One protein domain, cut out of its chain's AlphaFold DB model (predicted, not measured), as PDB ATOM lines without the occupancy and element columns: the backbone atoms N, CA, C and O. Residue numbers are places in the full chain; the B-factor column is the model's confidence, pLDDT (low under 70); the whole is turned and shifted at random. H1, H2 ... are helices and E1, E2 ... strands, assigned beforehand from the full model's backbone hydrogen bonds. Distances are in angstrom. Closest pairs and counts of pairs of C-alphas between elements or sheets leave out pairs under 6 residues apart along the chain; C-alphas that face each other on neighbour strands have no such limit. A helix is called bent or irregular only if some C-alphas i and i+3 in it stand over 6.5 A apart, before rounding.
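Overview. This is residues 30 to 147 of the 148 residues of the protein "Prepilin-type N-terminal cleavage/methylation domain-containing protein" of Gemmatimonadales bacterium (UniProt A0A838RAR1). One very long helix, H1, sticks far out of a small compact body as an arm, while its later part packs along one face of a little sheet of three strands, E1, E2 and E3. The arm that stands free is residues 30 to 53; the unnamed residues 80 to 99 lead from the far end of H1 back to the sheet, and the unnamed residues 131 to 147 fold back beside E3. The printed part has 118 residues, with one named helix and then three named strands along the chain in the order H1, E1, E2, E3; the sheet runs E1, E2, E3 and is antiparallel throughout. The class is mixed, helices and strands, and the whole is only just loose, close to extended, with a radius of gyration of the C-alphas of 19.9 A. The C-alphas span 73 by 30 by 20 A, and the long span is made by H1.

Along the chain. H1 is residues 30 to 79, from C-alpha 30 at (-42.670, -71.628, -72.958) to C-alpha 79 at (-29.018, -18.794, -25.869), 72.1 A from first to last C-alpha. It has a kink of 29 degrees near residue 45. H1 is neither bent nor irregular, but only just: C-alphas 44 and 47 are 6.5 A apart. Residues 80 to 99 hold no named element. E1 is residues 100 to 108, 23.8 A long, and begins at C-alpha 100 at (-42.480, -37.025, -39.451). E2 is residues 111 to 118, also 23.8 A from first to last C-alpha. E3 is residues 124 to 130, 20.6 A long, and ends at C-alpha 130 at (-29.420, -33.975, -19.668). Residues 131 to 147 again hold no named element.

Arrangement. E1, E2 and E3 form a meander, each strand the antiparallel neighbour of the one before. E1 and E3 are its edge strands and E2 is the inner strand. E1 and E2 are a hairpin, their directions at 162 degrees, with N 103 and O 115 at 2.9 A and N 105 and O 113 at 2.8 A, both within hydrogen-bond range. E2 and E3 are a hairpin too, at 170 degrees, with N 116 and O 125 at 2.8 A and N 127 and O 114 at 3.0 A, both within hydrogen-bond range. Residues 125 to 126 of E3 also pair, antiparallel, with residues 145 to 146. H1 is on the sheet at a height of 10.3 A over it, in two layers, a helix on one face of a sheet. It lies over E2 and E3; E1 only just falls short, with 2 C-alphas of H1 falling on it. On the local plane the lines of H1 and E2 stand at 25 degrees, and H1 runs along the strands. Residues 57 to 72 of H1 make the pairs of C-alphas within 10 A of the sheet. The closest C-alphas of H1 and E2 are those of Met 61 and Ala 116, 6.3 A apart, and those of H1 and E3 are Met 61 and Cys 125, 6.8 A apart. In H1, 40 of 46 O i to N i+4 pairs are within hydrogen-bond range.

Size, cuts and confidence. The two C-alphas farthest apart are those of Glu 30 and Leu 80, at 73.0 A. Without the free residues 30 to 53, the body has 94 residues, spans 37 by 29 by 16 A and has a radius of gyration of 12.3 A. The link from H1 to E1, 20 residues, is long; those from E1 to E2 and from E2 to E3 are tight. The printed part has no cut. Its mean pLDDT is 91.8, and no printed residue of this predicted model is under 70.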
ATOM      1  N   GLU A  30     -43.504 -72.820 -73.180       90.06
ATOM      2  CA  GLU A  30     -42.670 -71.628 -72.958       90.06
ATOM      3  C   GLU A  30     -43.339 -70.643 -72.003       90.06
ATOM      4  O   GLU A  30     -42.680 -70.113 -71.113       90.06
ATOM      5  N   LEU A  31     -44.650 -70.424 -72.127       90.62
ATOM      6  CA  LEU A  31     -45.353 -69.552 -71.184       90.62
ATOM      7  C   LEU A  31     -45.509 -70.193 -69.802       90.62
ATOM      8  O   LEU A  31     -45.403 -69.489 -68.798       90.62
ATOM      9  N   LEU A  32     -45.699 -71.516 -69.732       93.06
ATOM     10  CA  LEU A  32     -45.849 -72.235 -68.465       93.06
ATOM     11  C   LEU A  32     -44.586 -72.132 -67.602       93.06
ATOM     12  O   LEU A  32     -44.675 -71.778 -66.427       93.06
ATOM     13  N   ILE A  33     -43.403 -72.390 -68.167       94.88
ATOM     14  CA  ILE A  33     -42.157 -72.309 -67.390       94.88
ATOM     15  C   ILE A  33     -41.863 -70.875 -66.927       94.88
ATOM     16  O   ILE A  33     -41.381 -70.672 -65.812       94.88
ATOM     17  N   VAL A  34     -42.220 -69.869 -67.731       95.31
ATOM     18  CA  VAL A  34     -42.023 -68.456 -67.382       95.31
ATOM     19  C   VAL A  34     -42.873 -68.063 -66.177       95.31
ATOM     20  O   VAL A  34     -42.340 -67.488 -65.227       95.31
ATOM     21  N   VAL A  35     -44.168 -68.401 -66.158       95.38
ATOM     22  CA  VAL A  35     -45.028 -68.054 -65.010       95.38
ATOM     23  C   VAL A  35     -44.632 -68.811 -63.742       95.38
ATOM     24  O   VAL A  35     -44.740 -68.256 -62.650       95.38
ATOM     25  N   VAL A  36     -44.102 -70.034 -63.874       96.50
ATOM     26  CA  VAL A  36     -43.553 -70.798 -62.743       96.50
ATOM     27  C   VAL A  36     -42.335 -70.089 -62.148       96.50
ATOM     28  O   VAL A  36     -42.294 -69.864 -60.939       96.50
ATOM     29  N   ILE A  37     -41.367 -69.674 -62.974       96.25
ATOM     30  CA  ILE A  37     -40.172 -68.960 -62.495       96.25
ATOM     31  C   ILE A  37     -40.559 -67.606 -61.875       96.25
ATOM     32  O   ILE A  37     -40.075 -67.269 -60.793       96.25
ATOM     33  N   LEU A  38     -41.470 -66.851 -62.503       95.75
ATOM     34  CA  LEU A  38     -41.965 -65.581 -61.956       95.75
ATOM     35  C   LEU A  38     -42.676 -65.771 -60.607       95.75
ATOM     36  O   LEU A  38     -42.467 -64.969 -59.696       95.75
ATOM     37  N   GLY A  39     -43.451 -66.849 -60.441       96.25
ATOM     38  CA  GLY A  39     -44.098 -67.187 -59.171       96.25
ATOM     39  C   GLY A  39     -43.097 -67.405 -58.032       96.25
ATOM     40  O   GLY A  39     -43.280 -66.865 -56.940       96.25
ATOM     41  N   VAL A  40     -41.999 -68.124 -58.297       95.75
ATOM     42  CA  VAL A  40     -40.931 -68.359 -57.306       95.75
ATOM     43  C   VAL A  40     -40.231 -67.052 -56.913       95.75
ATOM     44  O   VAL A  40     -39.992 -66.816 -55.728       95.75
ATOM     45  N   LEU A  41     -39.935 -66.175 -57.881       95.75
ATOM     46  CA  LEU A  41     -39.288 -64.884 -57.606       95.75
ATOM     47  C   LEU A  41     -40.174 -63.969 -56.746       95.75
ATOM     48  O   LEU A  41     -39.699 -63.401 -55.759       95.75
ATOM     49  N   VAL A  42     -41.462 -63.852 -57.078       94.81
ATOM     50  CA  VAL A  42     -42.414 -63.003 -56.339       94.81
ATOM     51  C   VAL A  42     -42.575 -63.479 -54.894       94.81
ATOM     52  O   VAL A  42     -42.564 -62.649 -53.982       94.81
ATOM     53  N   ALA A  43     -42.642 -64.796 -54.666       93.00
ATOM     54  CA  ALA A  43     -42.792 -65.374 -53.329       93.00
ATOM     55  C   ALA A  43     -41.677 -64.946 -52.353       93.00
ATOM     56  O   ALA A  43     -41.938 -64.742 -51.168       93.00
ATOM     57  N   ILE A  44     -40.445 -64.763 -52.841       90.56
ATOM     58  CA  ILE A  44     -39.303 -64.334 -52.015       90.56
ATOM     59  C   ILE A  44     -39.259 -62.806 -51.865       90.56
ATOM     60  O   ILE A  44     -38.905 -62.294 -50.802       90.56
ATOM     61  N   VAL A  45     -39.584 -62.064 -52.926       88.94
ATOM     62  CA  VAL A  45     -39.406 -60.601 -52.973       88.94
ATOM     63  C   VAL A  45     -40.449 -59.860 -52.134       88.94
ATOM     64  O   VAL A  45     -40.090 -58.950 -51.384       88.94
ATOM     65  N   VAL A  46     -41.722 -60.260 -52.211       84.44
ATOM     66  CA  VAL A  46     -42.836 -59.568 -51.535       84.44
ATOM     67  C   VAL A  46     -42.643 -59.433 -50.014       84.44
ATOM     68  O   VAL A  46     -42.720 -58.303 -49.522       84.44
ATOM     69  N   PRO A  47     -42.331 -60.496 -49.239       79.94
ATOM     70  CA  PRO A  47     -42.178 -60.357 -47.788       79.94
ATOM     71  C   PRO A  47     -40.962 -59.505 -47.394       79.94
ATOM     72  O   PRO A  47     -40.979 -58.828 -46.365       79.94
ATOM     73  N   LYS A  48     -39.900 -59.489 -48.212       76.94
ATOM     74  CA  LYS A  48     -38.689 -58.699 -47.924       76.94
ATOM     75  C   LYS A  48     -38.920 -57.201 -48.119       76.94
ATOM     76  O   LYS A  48     -38.331 -56.403 -47.391       76.94
ATOM     77  N   PHE A  49     -39.779 -56.817 -49.063       79.38
ATOM     78  CA  PHE A  49     -40.066 -55.412 -49.350       79.38
ATOM     79  C   PHE A  49     -40.816 -54.714 -48.202       79.38
ATOM     80  O   PHE A  49     -40.489 -53.578 -47.858       79.38
ATOM     81  N   ALA A  50     -41.757 -55.408 -47.551       76.50
ATOM     82  CA  ALA A  50     -42.519 -54.862 -46.423       76.50
ATOM     83  C   ALA A  50     -41.610 -54.456 -45.244       76.50
ATOM     84  O   ALA A  50     -41.661 -53.316 -44.782       76.50
ATOM     85  N   ASN A  51     -40.697 -55.345 -44.841       79.19
ATOM     86  CA  ASN A  51     -39.754 -55.088 -43.743       79.19
ATOM     87  C   ASN A  51     -38.721 -53.997 -44.082       79.19
ATOM     88  O   ASN A  51     -38.219 -53.307 -43.195       79.19
ATOM     89  N   GLY A  52     -38.371 -53.844 -45.364       83.75
ATOM     90  CA  GLY A  52     -37.441 -52.809 -45.819       83.75
ATOM     91  C   GLY A  52     -38.006 -51.399 -45.647       83.75
ATOM     92  O   GLY A  52     -37.305 -50.512 -45.163       83.75
ATOM     93  N   LYS A  53     -39.289 -51.211 -45.983       86.12
ATOM     94  CA  LYS A  53     -39.974 -49.917 -45.865       86.12
ATOM     95  C   LYS A  53     -40.019 -49.437 -44.414       86.12
ATOM     96  O   LYS A  53     -39.683 -48.293 -44.131       86.12
ATOM     97  N   GLU A  54     -40.375 -50.327 -43.497       86.50
ATOM     98  CA  GLU A  54     -40.461 -50.018 -42.071       86.50
ATOM     99  C   GLU A  54     -39.103 -49.619 -41.477       86.50
ATOM    100  O   GLU A  54     -38.990 -48.610 -40.780       86.50
ATOM    101  N   ARG A  55     -38.038 -50.357 -41.812       88.19
ATOM    102  CA  ARG A  55     -36.676 -50.015 -41.379       88.19
ATOM    103  C   ARG A  55     -36.220 -48.662 -41.917       88.19
ATOM    104  O   ARG A  55     -35.555 -47.929 -41.191       88.19
ATOM    105  N   ALA A  56     -36.578 -48.332 -43.159       90.44
ATOM    106  CA  ALA A  56     -36.266 -47.037 -43.755       90.44
ATOM    107  C   ALA A  56     -36.982 -45.887 -43.026       90.44
ATOM    108  O   ALA A  56     -36.347 -44.878 -42.729       90.44
ATOM    109  N   MET A  57     -38.259 -46.062 -42.664       91.00
ATOM    110  CA  MET A  57     -39.011 -45.073 -41.875       91.00
ATOM    111  C   MET A  57     -38.372 -44.843 -40.501       91.00
ATOM    112  O   MET A  57     -38.098 -43.709 -40.123       91.00
ATOM    113  N   VAL A  58     -38.068 -45.922 -39.771       92.50
ATOM    114  CA  VAL A  58     -37.413 -45.830 -38.455       92.50
ATOM    115  C   VAL A  58     -36.029 -45.184 -38.570       92.50
ATOM    116  O   VAL A  58     -35.635 -44.403 -37.706       92.50
ATOM    117  N   ALA A  59     -35.278 -45.479 -39.633       93.50
ATOM    118  CA  ALA A  59     -33.989 -44.841 -39.886       93.50
ATOM    119  C   ALA A  59     -34.128 -43.332 -40.149       93.50
ATOM    120  O   ALA A  59     -33.329 -42.561 -39.619       93.50
ATOM    121  N   ALA A  60     -35.153 -42.912 -40.898       94.00
ATOM    122  CA  ALA A  60     -35.447 -41.501 -41.136       94.00
ATOM    123  C   ALA A  60     -35.788 -40.771 -39.827       94.00
ATOM    124  O   ALA A  60     -35.143 -39.779 -39.506       94.00
ATOM    125  N   MET A  61     -36.684 -41.326 -39.004       95.31
ATOM    126  CA  MET A  61     -37.019 -40.760 -37.686       95.31
ATOM    127  C   MET A  61     -35.796 -40.634 -36.772       95.31
ATOM    128  O   MET A  61     -35.612 -39.626 -36.093       95.31
ATOM    129  N   LYS A  62     -34.924 -41.650 -36.768       95.00
ATOM    130  CA  LYS A  62     -33.667 -41.606 -36.008       95.00
ATOM    131  C   LYS A  62     -32.725 -40.520 -36.511       95.00
ATOM    132  O   LYS A  62     -32.046 -39.895 -35.700       95.00
ATOM    133  N   SER A  63     -32.659 -40.313 -37.823       95.44
ATOM    134  CA  SER A  63     -31.869 -39.236 -38.416       95.44
ATOM    135  C   SER A  63     -32.425 -37.870 -38.027       95.44
ATOM    136  O   SER A  63     -31.661 -37.003 -37.615       95.44
ATOM    137  N   ASP A  64     -33.743 -37.695 -38.085       95.88
ATOM    138  CA  ASP A  64     -34.406 -36.443 -37.729       95.88
ATOM    139  C   ASP A  64     -34.171 -36.063 -36.267       95.88
ATOM    140  O   ASP A  64     -33.843 -34.911 -35.996       95.88
ATOM    141  N   LEU A  65     -34.259 -37.014 -35.332       95.75
ATOM    142  CA  LEU A  65     -33.975 -36.753 -33.915       95.75
ATOM    143  C   LEU A  65     -32.489 -36.451 -33.650       95.75
ATOM    144  O   LEU A  65     -32.170 -35.661 -32.767       95.75
ATOM    145  N   ARG A  66     -31.564 -37.025 -34.429       95.25
ATOM    146  CA  ARG A  66     -30.127 -36.687 -34.350       95.25
ATOM    147  C   ARG A  66     -29.816 -35.305 -34.925       95.25
ATOM    148  O   ARG A  66     -28.946 -34.599 -34.413       95.25
ATOM    149  N   ASN A  67     -30.526 -34.920 -35.979       95.38
ATOM    150  CA  ASN A  67     -30.443 -33.577 -36.538       95.38
ATOM    151  C   ASN A  67     -31.019 -32.554 -35.552       95.38
ATOM    152  O   ASN A  67     -30.398 -31.514 -35.349       95.38
ATOM    153  N   LEU A  68     -32.132 -32.883 -34.880       95.69
ATOM    154  CA  LEU A  68     -32.680 -32.065 -33.796       95.69
ATOM    155  C   LEU A  68     -31.665 -31.905 -32.664       95.69
ATOM    156  O   LEU A  68     -31.430 -30.788 -32.234       95.69
ATOM    157  N   LEU A  69     -31.007 -32.990 -32.238       95.00
ATOM    158  CA  LEU A  69     -29.950 -32.918 -31.227       95.00
ATOM    159  C   LEU A  69     -28.866 -31.905 -31.603       95.00
ATOM    160  O   LEU A  69     -28.486 -31.070 -30.793       95.00
ATOM    161  N   SER A  70     -28.409 -31.939 -32.853       94.38
ATOM    162  CA  SER A  70     -27.406 -30.984 -33.334       94.38
ATOM    163  C   SER A  70     -27.934 -29.542 -33.349       94.38
ATOM    164  O   SER A  70     -27.180 -28.612 -33.071       94.38
ATOM    165  N   ALA A  71     -29.218 -29.349 -33.659       94.56
ATOM    166  CA  ALA A  71     -29.863 -28.039 -33.661       94.56
ATOM    167  C   ALA A  71     -30.068 -27.479 -32.244       94.56
ATOM    168  O   ALA A  71     -29.812 -26.297 -32.024       94.56
ATOM    169  N   GLU A  72     -30.472 -28.315 -31.287       94.75
ATOM    170  CA  GLU A  72     -30.615 -27.956 -29.870       94.75
ATOM    171  C   GLU A  72     -29.274 -27.553 -29.258       94.75
ATOM    172  O   GLU A  72     -29.176 -26.506 -28.624       94.75
ATOM    173  N   GLU A  73     -28.209 -28.313 -29.520       93.38
ATOM    174  CA  GLU A  73     -26.865 -27.950 -29.056       93.38
ATOM    175  C   GLU A  73     -26.385 -26.634 -29.691       93.38
ATOM    176  O   GLU A  73     -25.848 -25.758 -29.010       93.38
ATOM    177  N   ALA A  74     -26.643 -26.429 -30.987       93.31
ATOM    178  CA  ALA A  74     -26.338 -25.161 -31.647       93.31
ATOM    179  C   ALA A  74     -27.133 -23.987 -31.045       93.31
ATOM    180  O   ALA A  74     -26.583 -22.897 -30.869       93.31
ATOM    181  N   PHE A  75     -28.400 -24.195 -30.687       93.50
ATOM    182  CA  PHE A  75     -29.218 -23.178 -30.030       93.50
ATOM    183  C   PHE A  75     -28.700 -22.874 -28.616       93.50
ATOM    184  O   PHE A  75     -28.506 -21.705 -28.269       93.50
ATOM    185  N   TYR A  76     -28.363 -23.911 -27.848       93.31
ATOM    186  CA  TYR A  76     -27.832 -23.790 -26.493       93.31
ATOM    187  C   TYR A  76     -26.539 -22.970 -26.443       93.31
ATOM    188  O   TYR A  76     -26.390 -22.112 -25.574       93.31
ATOM    189  N   THR A  77     -25.624 -23.147 -27.405       93.06
ATOM    190  CA  THR A  77     -24.379 -22.349 -27.441       93.06
ATOM    191  C   THR A  77     -24.613 -20.841 -27.580       93.06
ATOM    192  O   THR A  77     -23.776 -20.056 -27.139       93.06
ATOM    193  N   ASN A  78     -25.751 -20.430 -28.146       91.50
ATOM    194  CA  ASN A  78     -26.093 -19.024 -28.355       91.50
ATOM    195  C   ASN A  78     -27.000 -18.462 -27.252       91.50
ATOM    196  O   ASN A  78     -26.815 -17.325 -26.823       91.50
ATOM    197  N   ALA A  79     -27.984 -19.242 -26.802       90.31
ATOM    198  CA  ALA A  79     -29.018 -18.794 -25.869       90.31
ATOM    199  C   ALA A  79     -28.773 -19.225 -24.411       90.31
ATOM    200  O   ALA A  79     -29.478 -18.757 -23.517       90.31
ATOM    201  N   LEU A  80     -27.797 -20.112 -24.162       91.62
ATOM    202  CA  LEU A  80     -27.526 -20.762 -22.866       91.62
ATOM    203  C   LEU A  80     -28.751 -21.474 -22.267       91.62
ATOM    204  O   LEU A  80     -28.852 -21.675 -21.056       91.62
ATOM    205  N   THR A  81     -29.703 -21.834 -23.121       91.75
ATOM    206  CA  THR A  81     -30.920 -22.564 -22.786       91.75
ATOM    207  C   THR A  81     -31.345 -23.379 -23.999       91.75
ATOM    208  O   THR A  81     -31.031 -22.999 -25.129       91.75
ATOM    209  N   TYR A  82     -32.020 -24.502 -23.770       93.94
ATOM    210  CA  TYR A  82     -32.579 -25.319 -24.842       93.94
ATOM    211  C   TYR A  82     -33.871 -24.706 -25.379       93.94
ATOM    212  O   TYR A  82     -34.572 -23.967 -24.678       93.94
ATOM    213  N   TYR A  83     -34.179 -24.991 -26.639       94.19
ATOM    214  CA  TYR A  83     -35.376 -24.465 -27.267       94.19
ATOM    215  C   TYR A  83     -36.613 -25.233 -26.776       94.19
ATOM    216  O   TYR A  83     -36.620 -26.452 -26.645       94.19
ATOM    217  N   ALA A  84     -37.680 -24.499 -26.458       93.44
ATOM    218  CA  ALA A  84     -38.891 -25.055 -25.842       93.44
ATOM    219  C   ALA A  84     -40.174 -24.774 -26.641       93.44
ATOM    220  O   ALA A  84     -41.277 -25.007 -26.145       93.44
ATOM    221  N   GLY A  85     -40.047 -24.207 -27.840       91.44
ATOM    222  CA  GLY A  85     -41.188 -23.820 -28.661       91.44
ATOM    223  C   GLY A  85     -41.647 -24.916 -29.632       91.44
ATOM    224  O   GLY A  85     -41.164 -26.051 -29.590       91.44
ATOM    225  N   PRO A  86     -42.632 -24.604 -30.491       90.94
ATOM    226  CA  PRO A  86     -43.132 -25.541 -31.489       90.94
ATOM    227  C   PRO A  86     -42.097 -25.806 -32.590       90.94
ATOM    228  O   PRO A  86     -41.318 -24.938 -32.951       90.94
ATOM    229  N   ILE A  87     -42.133 -26.991 -33.193       91.94
ATOM    230  CA  ILE A  87     -41.342 -27.310 -34.388       91.94
ATOM    231  C   ILE A  87     -42.307 -27.504 -35.567       91.94
ATOM    232  O   ILE A  87     -43.302 -28.220 -35.407       91.94
ATOM    233  N   PRO A  88     -42.027 -26.943 -36.760       90.44
ATOM    234  CA  PRO A  88     -40.895 -26.068 -37.101       90.44
ATOM    235  C   PRO A  88     -41.095 -24.603 -36.653       90.44
ATOM    236  O   PRO A  88     -42.221 -24.107 -36.652       90.44
ATOM    237  N   ASP A  89     -40.002 -23.892 -36.352       89.44
ATOM    238  CA  ASP A  89     -39.992 -22.464 -35.973       89.44
ATOM    239  C   ASP A  89     -38.779 -21.747 -36.604       89.44
ATOM    240  O   ASP A  89     -37.673 -22.277 -36.544       89.44
ATOM    241  N   PRO A  90     -38.930 -20.540 -37.189       86.62
ATOM    242  CA  PRO A  90     -37.809 -19.732 -37.684       86.62
ATOM    243  C   PRO A  90     -36.661 -19.486 -36.687       86.62
ATOM    244  O   PRO A  90     -35.534 -19.238 -37.116       86.62
ATOM    245  N   ALA A  91     -36.927 -19.523 -35.379       85.88
ATOM    246  CA  ALA A  91     -35.935 -19.337 -34.321       85.88
ATOM    247  C   ALA A  91     -34.950 -20.514 -34.194       85.88
ATOM    248  O   ALA A  91     -33.859 -20.338 -33.650       85.88
ATOM    249  N   MET A  92     -35.307 -21.691 -34.718       87.75
ATOM    250  CA  MET A  92     -34.455 -22.874 -34.743       87.75
ATOM    251  C   MET A  92     -34.395 -23.424 -36.176       87.75
ATOM    252  O   MET A  92     -35.406 -23.910 -36.677       87.75
ATOM    253  N   PRO A  93     -33.231 -23.408 -36.858       85.38
ATOM    254  CA  PRO A  93     -33.098 -23.855 -38.248       85.38
ATOM    255  C   PRO A  93     -33.106 -25.392 -38.365       85.38
ATOM    256  O   PRO A  93     -32.182 -26.007 -38.893       85.38
ATOM    257  N   TYR A  94     -34.168 -26.013 -37.863       92.88
ATOM    258  CA  TYR A  94     -34.471 -27.430 -37.942       92.88
ATOM    259  C   TYR A  94     -35.880 -27.602 -38.507       92.88
ATOM    260  O   TYR A  94     -36.846 -27.017 -38.020       92.88
ATOM    261  N   SER A  95     -35.996 -28.437 -39.535       91.88
ATOM    262  CA  SER A  95     -37.278 -28.881 -40.068       91.88
ATOM    263  C   SER A  95     -37.269 -30.403 -40.114       91.88
ATOM    264  O   SER A  95     -36.327 -30.966 -40.681       91.88
ATOM    265  N   PRO A  96     -38.289 -31.074 -39.562       93.25
ATOM    266  CA  PRO A  96     -38.407 -32.516 -39.685       93.25
ATOM    267  C   PRO A  96     -38.647 -32.915 -41.147       93.25
ATOM    268  O   PRO A  96     -39.095 -32.105 -41.971       93.25
ATOM    269  N   SER A  97     -38.333 -34.166 -41.467       93.38
ATOM    270  CA  SER A  97     -38.600 -34.743 -42.780       93.38
ATOM    271  C   SER A  97     -40.107 -34.869 -43.029       93.38
ATOM    272  O   SER A  97     -40.922 -34.879 -42.105       93.38
ATOM    273  N   ALA A  98     -40.494 -34.992 -44.303       90.81
ATOM    274  CA  ALA A  98     -41.888 -35.239 -44.667       90.81
ATOM    275  C   ALA A  98     -42.438 -36.480 -43.938       90.81
ATOM    276  O   ALA A  98     -41.726 -37.467 -43.756       90.81
ATOM    277  N   ASP A  99     -43.707 -36.414 -43.532       92.00
ATOM    278  CA  ASP A  99     -44.418 -37.457 -42.779       92.00
ATOM    279  C   ASP A  99     -43.881 -37.749 -41.365       92.00
ATOM    280  O   ASP A  99     -44.316 -38.720 -40.740       92.00
ATOM    281  N   ILE A 100     -42.986 -36.913 -40.823       94.94
ATOM    282  CA  ILE A 100     -42.480 -37.025 -39.451       94.94
ATOM    283  C   ILE A 100     -42.860 -35.763 -38.672       94.94
ATOM    284  O   ILE A 100     -42.459 -34.655 -39.011       94.94
ATOM    285  N   ALA A 101     -43.646 -35.930 -37.612       94.06
ATOM    286  CA  ALA A 101     -43.976 -34.862 -36.675       94.06
ATOM    287  C   ALA A 101     -43.062 -34.967 -35.455       94.06
ATOM    288  O   ALA A 101     -42.998 -36.024 -34.830       94.06
ATOM    289  N   VAL A 102     -42.366 -33.884 -35.112       95.50
ATOM    290  CA  VAL A 102     -41.448 -33.840 -33.969       95.50
ATOM    291  C   VAL A 102     -41.966 -32.848 -32.939       95.50
ATOM    292  O   VAL A 102     -42.360 -31.739 -33.287       95.50
ATOM    293  N   SER A 103     -41.977 -33.259 -31.675       93.94
ATOM    294  CA  SER A 103     -42.435 -32.436 -30.556       93.94
ATOM    295  C   SER A 103     -41.447 -32.504 -29.400       93.94
ATOM    296  O   SER A 103     -40.952 -33.581 -29.066       93.94
ATOM    297  N   LEU A 104     -41.165 -31.346 -28.808       95.25
ATOM    298  CA  LEU A 104     -40.340 -31.199 -27.614       95.25
ATOM    299  C   LEU A 104     -41.194 -31.393 -26.358       95.25
ATOM    300  O   LEU A 104     -42.389 -31.098 -26.330       95.25
ATOM    301  N   SER A 105     -40.591 -31.923 -25.305       94.38
ATOM    302  CA  SER A 105     -41.221 -32.192 -24.014       94.38
ATOM    303  C   SER A 105     -40.163 -32.174 -22.917       94.38
ATOM    304  O   SER A 105     -38.979 -32.359 -23.184       94.38
ATOM    305  N   ASN A 106     -40.575 -31.955 -21.666       93.50
ATOM    306  CA  ASN A 106     -39.667 -31.923 -20.513       93.50
ATOM    307  C   ASN A 106     -38.445 -31.000 -20.712       93.50
ATOM    308  O   ASN A 106     -37.349 -31.327 -20.266       93.50
ATOM    309  N   VAL A 107     -38.624 -29.867 -21.402       94.50
ATOM    310  CA  VAL A 107     -37.536 -28.918 -21.665       94.50
ATOM    311  C   VAL A 107     -37.212 -28.150 -20.389       94.50
ATOM    312  O   VAL A 107     -38.083 -27.535 -19.770       94.50
ATOM    313  N   THR A 108     -35.950 -28.198 -19.988       91.44
ATOM    314  CA  THR A 108     -35.383 -27.496 -18.839       91.44
ATOM    315  C   THR A 108     -34.159 -26.693 -19.285       91.44
ATOM    316  O   THR A 108     -33.731 -26.746 -20.436       91.44
ATOM    317  N   ALA A 109     -33.548 -25.947 -18.362       88.06
ATOM    318  CA  ALA A 109     -32.322 -25.210 -18.660       88.06
ATOM    319  C   ALA A 109     -31.124 -26.118 -19.005       88.06
ATOM    320  O   ALA A 109     -30.167 -25.639 -19.599       88.06
ATOM    321  N   THR A 110     -31.149 -27.399 -18.621       90.75
ATOM    322  CA  THR A 110     -30.010 -28.327 -18.759       90.75
ATOM    323  C   THR A 110     -30.400 -29.662 -19.383       90.75
ATOM    324  O   THR A 110     -29.664 -30.637 -19.262       90.75
ATOM    325  N   GLY A 111     -31.567 -29.742 -20.011       94.25
ATOM    326  CA  GLY A 111     -32.014 -30.953 -20.671       94.25
ATOM    327  C   GLY A 111     -33.303 -30.748 -21.440       94.25
ATOM    328  O   GLY A 111     -34.028 -29.778 -21.237       94.25
ATOM    329  N   TRP A 112     -33.594 -31.688 -22.321       96.00
ATOM    330  CA  TRP A 112     -34.825 -31.717 -23.095       96.00
ATOM    331  C   TRP A 112     -35.109 -33.147 -23.540       96.00
ATOM    332  O   TRP A 112     -34.214 -33.994 -23.603       96.00
ATOM    333  N   ALA A 113     -36.367 -33.423 -23.844       96.50
ATOM    334  CA  ALA A 113     -36.767 -34.641 -24.517       96.50
ATOM    335  C   ALA A 113     -37.550 -34.288 -25.779       96.50
ATOM    336  O   ALA A 113     -38.208 -33.251 -25.850       96.50
ATOM    337  N   ALA A 114     -37.499 -35.154 -26.780       96.25
ATOM    338  CA  ALA A 114     -38.340 -35.017 -27.956       96.25
ATOM    339  C   ALA A 114     -38.869 -36.363 -28.413       96.25
ATOM    340  O   ALA A 114     -38.219 -37.398 -28.252       96.25
ATOM    341  N   GLN A 115     -40.043 -36.320 -29.029       95.38
ATOM    342  CA  GLN A 115     -40.665 -37.455 -29.682       95.38
ATOM    343  C   GLN A 115     -40.899 -37.137 -31.156       95.38
ATOM    344  O   GLN A 115     -41.467 -36.099 -31.494       95.38
ATOM    345  N   ALA A 116     -40.487 -38.060 -32.018       95.81
ATOM    346  CA  ALA A 116     -40.841 -38.116 -33.423       95.81
ATOM    347  C   ALA A 116     -41.961 -39.140 -33.624       95.81
ATOM    348  O   ALA A 116     -41.870 -40.265 -33.126       95.81
ATOM    349  N   ILE A 117     -42.987 -38.782 -34.388       94.25
ATOM    350  CA  ILE A 117     -44.106 -39.650 -34.762       94.25
ATOM    351  C   ILE A 117     -44.194 -39.687 -36.281       94.25
ATOM    352  O   ILE A 117     -44.255 -38.643 -36.929       94.25
ATOM    353  N   HIS A 118     -44.226 -40.885 -36.856       94.06
ATOM    354  CA  HIS A 118     -44.410 -41.039 -38.293       94.06
ATOM    355  C   HIS A 118     -45.898 -41.129 -38.650       94.06
ATOM    356  O   HIS A 118     -46.605 -42.027 -38.187       94.06
ATOM    357  N   ALA A 119     -46.373 -40.225 -39.507       90.19
ATOM    358  CA  ALA A 119     -47.795 -40.003 -39.768       90.19
ATOM    359  C   ALA A 119     -48.521 -41.226 -40.349       90.19
ATOM    360  O   ALA A 119     -49.683 -41.466 -40.030       90.19
ATOM    361  N   SER A 120     -47.848 -42.021 -41.188       86.94
ATOM    362  CA  SER A 120     -48.492 -43.152 -41.879       86.94
ATOM    363  C   SER A 120     -48.359 -44.497 -41.164       86.94
ATOM    364  O   SER A 120     -49.168 -45.388 -41.411       86.94
ATOM    365  N   SER A 121     -47.359 -44.667 -40.293       87.25
ATOM    366  CA  SER A 121     -47.166 -45.919 -39.538       87.25
ATOM    367  C   SER A 121     -47.577 -45.811 -38.072       87.25
ATOM    368  O   SER A 121     -47.727 -46.840 -37.423       87.25
ATOM    369  N   GLY A 122     -47.724 -44.596 -37.534       89.50
ATOM    370  CA  GLY A 122     -47.999 -44.360 -36.116       89.50
ATOM    371  C   GLY A 122     -46.839 -44.727 -35.186       89.50
ATOM    372  O   GLY A 122     -46.996 -44.659 -33.970       89.50
ATOM    373  N   ARG A 123     -45.674 -45.117 -35.727       91.38
ATOM    374  CA  ARG A 123     -44.496 -45.434 -34.914       91.38
ATOM    375  C   ARG A 123     -43.969 -44.173 -34.255       91.38
ATOM    376  O   ARG A 123     -43.918 -43.115 -34.887       91.38
ATOM    377  N   THR A 124     -43.519 -44.328 -33.017       94.25
ATOM    378  CA  THR A 124     -42.916 -43.252 -32.246       94.25
ATOM    379  C   THR A 124     -41.467 -43.590 -31.920       94.25
ATOM    380  O   THR A 124     -41.103 -44.740 -31.660       94.25
ATOM    381  N   CYS A 125     -40.619 -42.574 -31.995       95.62
ATOM    382  CA  CYS A 125     -39.251 -42.615 -31.513       95.62
ATOM    383  C   CYS A 125     -39.051 -41.452 -30.563       95.62
ATOM    384  O   CYS A 125     -39.600 -40.380 -30.799       95.62
ATOM    385  N   ASP A 126     -38.253 -41.637 -29.529       95.81
ATOM    386  CA  ASP A 126     -37.920 -40.570 -28.605       95.81
ATOM    387  C   ASP A 126     -36.423 -40.536 -28.286       95.81
ATOM    388  O   ASP A 126     -35.645 -41.449 -28.595       95.81
ATOM    389  N   ILE A 127     -36.025 -39.390 -27.750       96.00
ATOM    390  CA  ILE A 127     -34.692 -39.089 -27.249       96.00
ATOM    391  C   ILE A 127     -34.849 -38.170 -26.040       96.00
ATOM    392  O   ILE A 127     -35.767 -37.349 -25.993       96.00
ATOM    393  N   PHE A 128     -33.952 -38.298 -25.070       96.06
ATOM    394  CA  PHE A 128     -33.812 -37.340 -23.982       96.06
ATOM    395  C   PHE A 128     -32.335 -37.049 -23.730       96.06
ATOM    396  O   PHE A 128     -31.474 -37.903 -23.973       96.06
ATOM    397  N   VAL A 129     -32.062 -35.827 -23.280       95.56
ATOM    398  CA  VAL A 129     -30.726 -35.299 -22.998       95.56
ATOM    399  C   VAL A 129     -30.746 -34.559 -21.666       95.56
ATOM    400  O   VAL A 129     -31.727 -33.889 -21.325       95.56
ATOM    401  N   GLY A 130     -29.654 -34.674 -20.918       92.81
ATOM    402  CA  GLY A 130     -29.420 -33.975 -19.668       92.81
ATOM    403  C   GLY A 130     -30.437 -34.313 -18.581       92.81
ATOM    404  O   GLY A 130     -30.750 -35.473 -18.324       92.81
ATOM    405  N   SER A 131     -30.951 -33.279 -17.912       91.00
ATOM    406  CA  SER A 131     -31.863 -33.436 -16.766       91.00
ATOM    407  C   SER A 131     -33.313 -33.784 -17.133       91.00
ATOM    408  O   SER A 131     -34.152 -33.913 -16.239       91.00
ATOM    409  N   ALA A 132     -33.637 -33.928 -18.421       93.38
ATOM    410  CA  ALA A 132     -34.992 -34.232 -18.859       93.38
ATOM    411  C   ALA A 132     -35.375 -35.695 -18.605       93.38
ATOM    412  O   ALA A 132     -34.586 -36.620 -18.793       93.38
ATOM    413  N   ALA A 133     -36.634 -35.909 -18.223       90.50
ATOM    414  CA  ALA A 133     -37.188 -37.251 -18.117       90.50
ATOM    415  C   ALA A 133     -37.470 -37.837 -19.510       90.50
ATOM    416  O   ALA A 133     -37.986 -37.142 -20.392       90.50
ATOM    417  N   SER A 134     -37.181 -39.129 -19.679       90.12
ATOM    418  CA  SER A 134     -37.534 -39.884 -20.885       90.12
ATOM    419  C   SER A 134     -39.049 -39.935 -21.114       90.12
ATOM    420  O   SER A 134     -39.834 -39.979 -20.164       90.12
ATOM    421  N   LEU A 135     -39.448 -39.978 -22.387       89.81
ATOM    422  CA  LEU A 135     -40.840 -40.103 -22.831       89.81
ATOM    423  C   LEU A 135     -41.307 -41.564 -22.952       89.81
ATOM    424  O   LEU A 135     -42.496 -41.806 -23.161       89.81
ATOM    425  N   GLY A 136     -40.402 -42.530 -22.759       85.56
ATOM    426  CA  GLY A 136     -40.739 -43.938 -22.559       85.56
ATOM    427  C   GLY A 136     -39.855 -44.932 -23.312       85.56
ATOM    428  O   GLY A 136     -39.449 -45.928 -22.717       85.56
ATOM    429  N   ALA A 137     -39.548 -44.706 -24.593       85.88
ATOM    430  CA  ALA A 137     -38.811 -45.681 -25.402       85.88
ATOM    431  C   ALA A 137     -37.294 -45.624 -25.153       85.88
ATOM    432  O   ALA A 137     -36.633 -46.665 -25.120       85.88
ATOM    433  N   ALA A 138     -36.732 -44.432 -24.967       89.50
ATOM    434  CA  ALA A 138     -35.317 -44.213 -24.714       89.50
ATOM    435  C   ALA A 138     -35.012 -44.459 -23.240       89.50
ATOM    436  O   ALA A 138     -35.588 -43.836 -22.351       89.50
ATOM    437  N   THR A 139     -34.075 -45.360 -22.969       88.38
ATOM    438  CA  THR A 139     -33.633 -45.692 -21.604       88.38
ATOM    439  C   THR A 139     -32.270 -45.103 -21.261       88.38
ATOM    440  O   THR A 139     -31.902 -45.062 -20.091       88.38
ATOM    441  N   LEU A 140     -31.528 -44.638 -22.270       89.50
ATOM    442  CA  LEU A 140     -30.205 -44.041 -22.137       89.50
ATOM    443  C   LEU A 140     -30.194 -42.660 -22.788       89.50
ATOM    444  O   LEU A 140     -30.784 -42.463 -23.852       89.50
ATOM    445  N   GLU A 141     -29.498 -41.731 -22.144       91.44
ATOM    446  CA  GLU A 141     -29.356 -40.357 -22.612       91.44
ATOM    447  C   GLU A 141     -28.684 -40.303 -23.993       91.44
ATOM    448  O   GLU A 141     -27.745 -41.051 -24.279       91.44
ATOM    449  N   GLY A 142     -29.186 -39.431 -24.871       89.75
ATOM    450  CA  GLY A 142     -28.639 -39.219 -26.213       89.75
ATOM    451  C   GLY A 142     -28.867 -40.382 -27.185       89.75
ATOM    452  O   GLY A 142     -28.493 -40.297 -28.359       89.75
ATOM    453  N   GLN A 143     -29.500 -41.473 -26.742       92.25
ATOM    454  CA  GLN A 143     -29.777 -42.623 -27.585       92.25
ATOM    455  C   GLN A 143     -31.216 -42.579 -28.103       92.25
ATOM    456  O   GLN A 143     -32.171 -42.684 -27.341       92.25
ATOM    457  N   VAL A 144     -31.374 -42.485 -29.427       94.50
ATOM    458  CA  VAL A 144     -32.703 -42.560 -30.044       94.50
ATOM    459  C   VAL A 144     -33.232 -43.988 -29.973       94.50
ATOM    460  O   VAL A 144     -32.653 -44.908 -30.572       94.50
ATOM    461  N   ALA A 145     -34.371 -44.155 -29.316       94.12
ATOM    462  CA  ALA A 145     -35.104 -45.410 -29.261       94.12
ATOM    463  C   ALA A 145     -36.470 -45.257 -29.925       94.12
ATOM    464  O   ALA A 145     -36.997 -44.159 -30.047       94.12
ATOM    465  N   CYS A 146     -37.022 -46.368 -30.403       93.00
ATOM    466  CA  CYS A 146     -38.318 -46.389 -31.070       93.00
ATOM    467  C   CYS A 146     -39.143 -47.543 -30.525       93.00
ATOM    468  O   CYS A 146     -38.590 -48.619 -30.279       93.00
ATOM    469  N   THR A 147     -40.449 -47.336 -30.380       87.00
ATOM    470  CA  THR A 147     -41.362 -48.417 -30.007       87.00
ATOM    471  C   THR A 147     -41.369 -49.486 -31.104       87.00
ATOM    472  O   THR A 147     -41.265 -49.114 -32.281       87.00
TER     473      THR A 147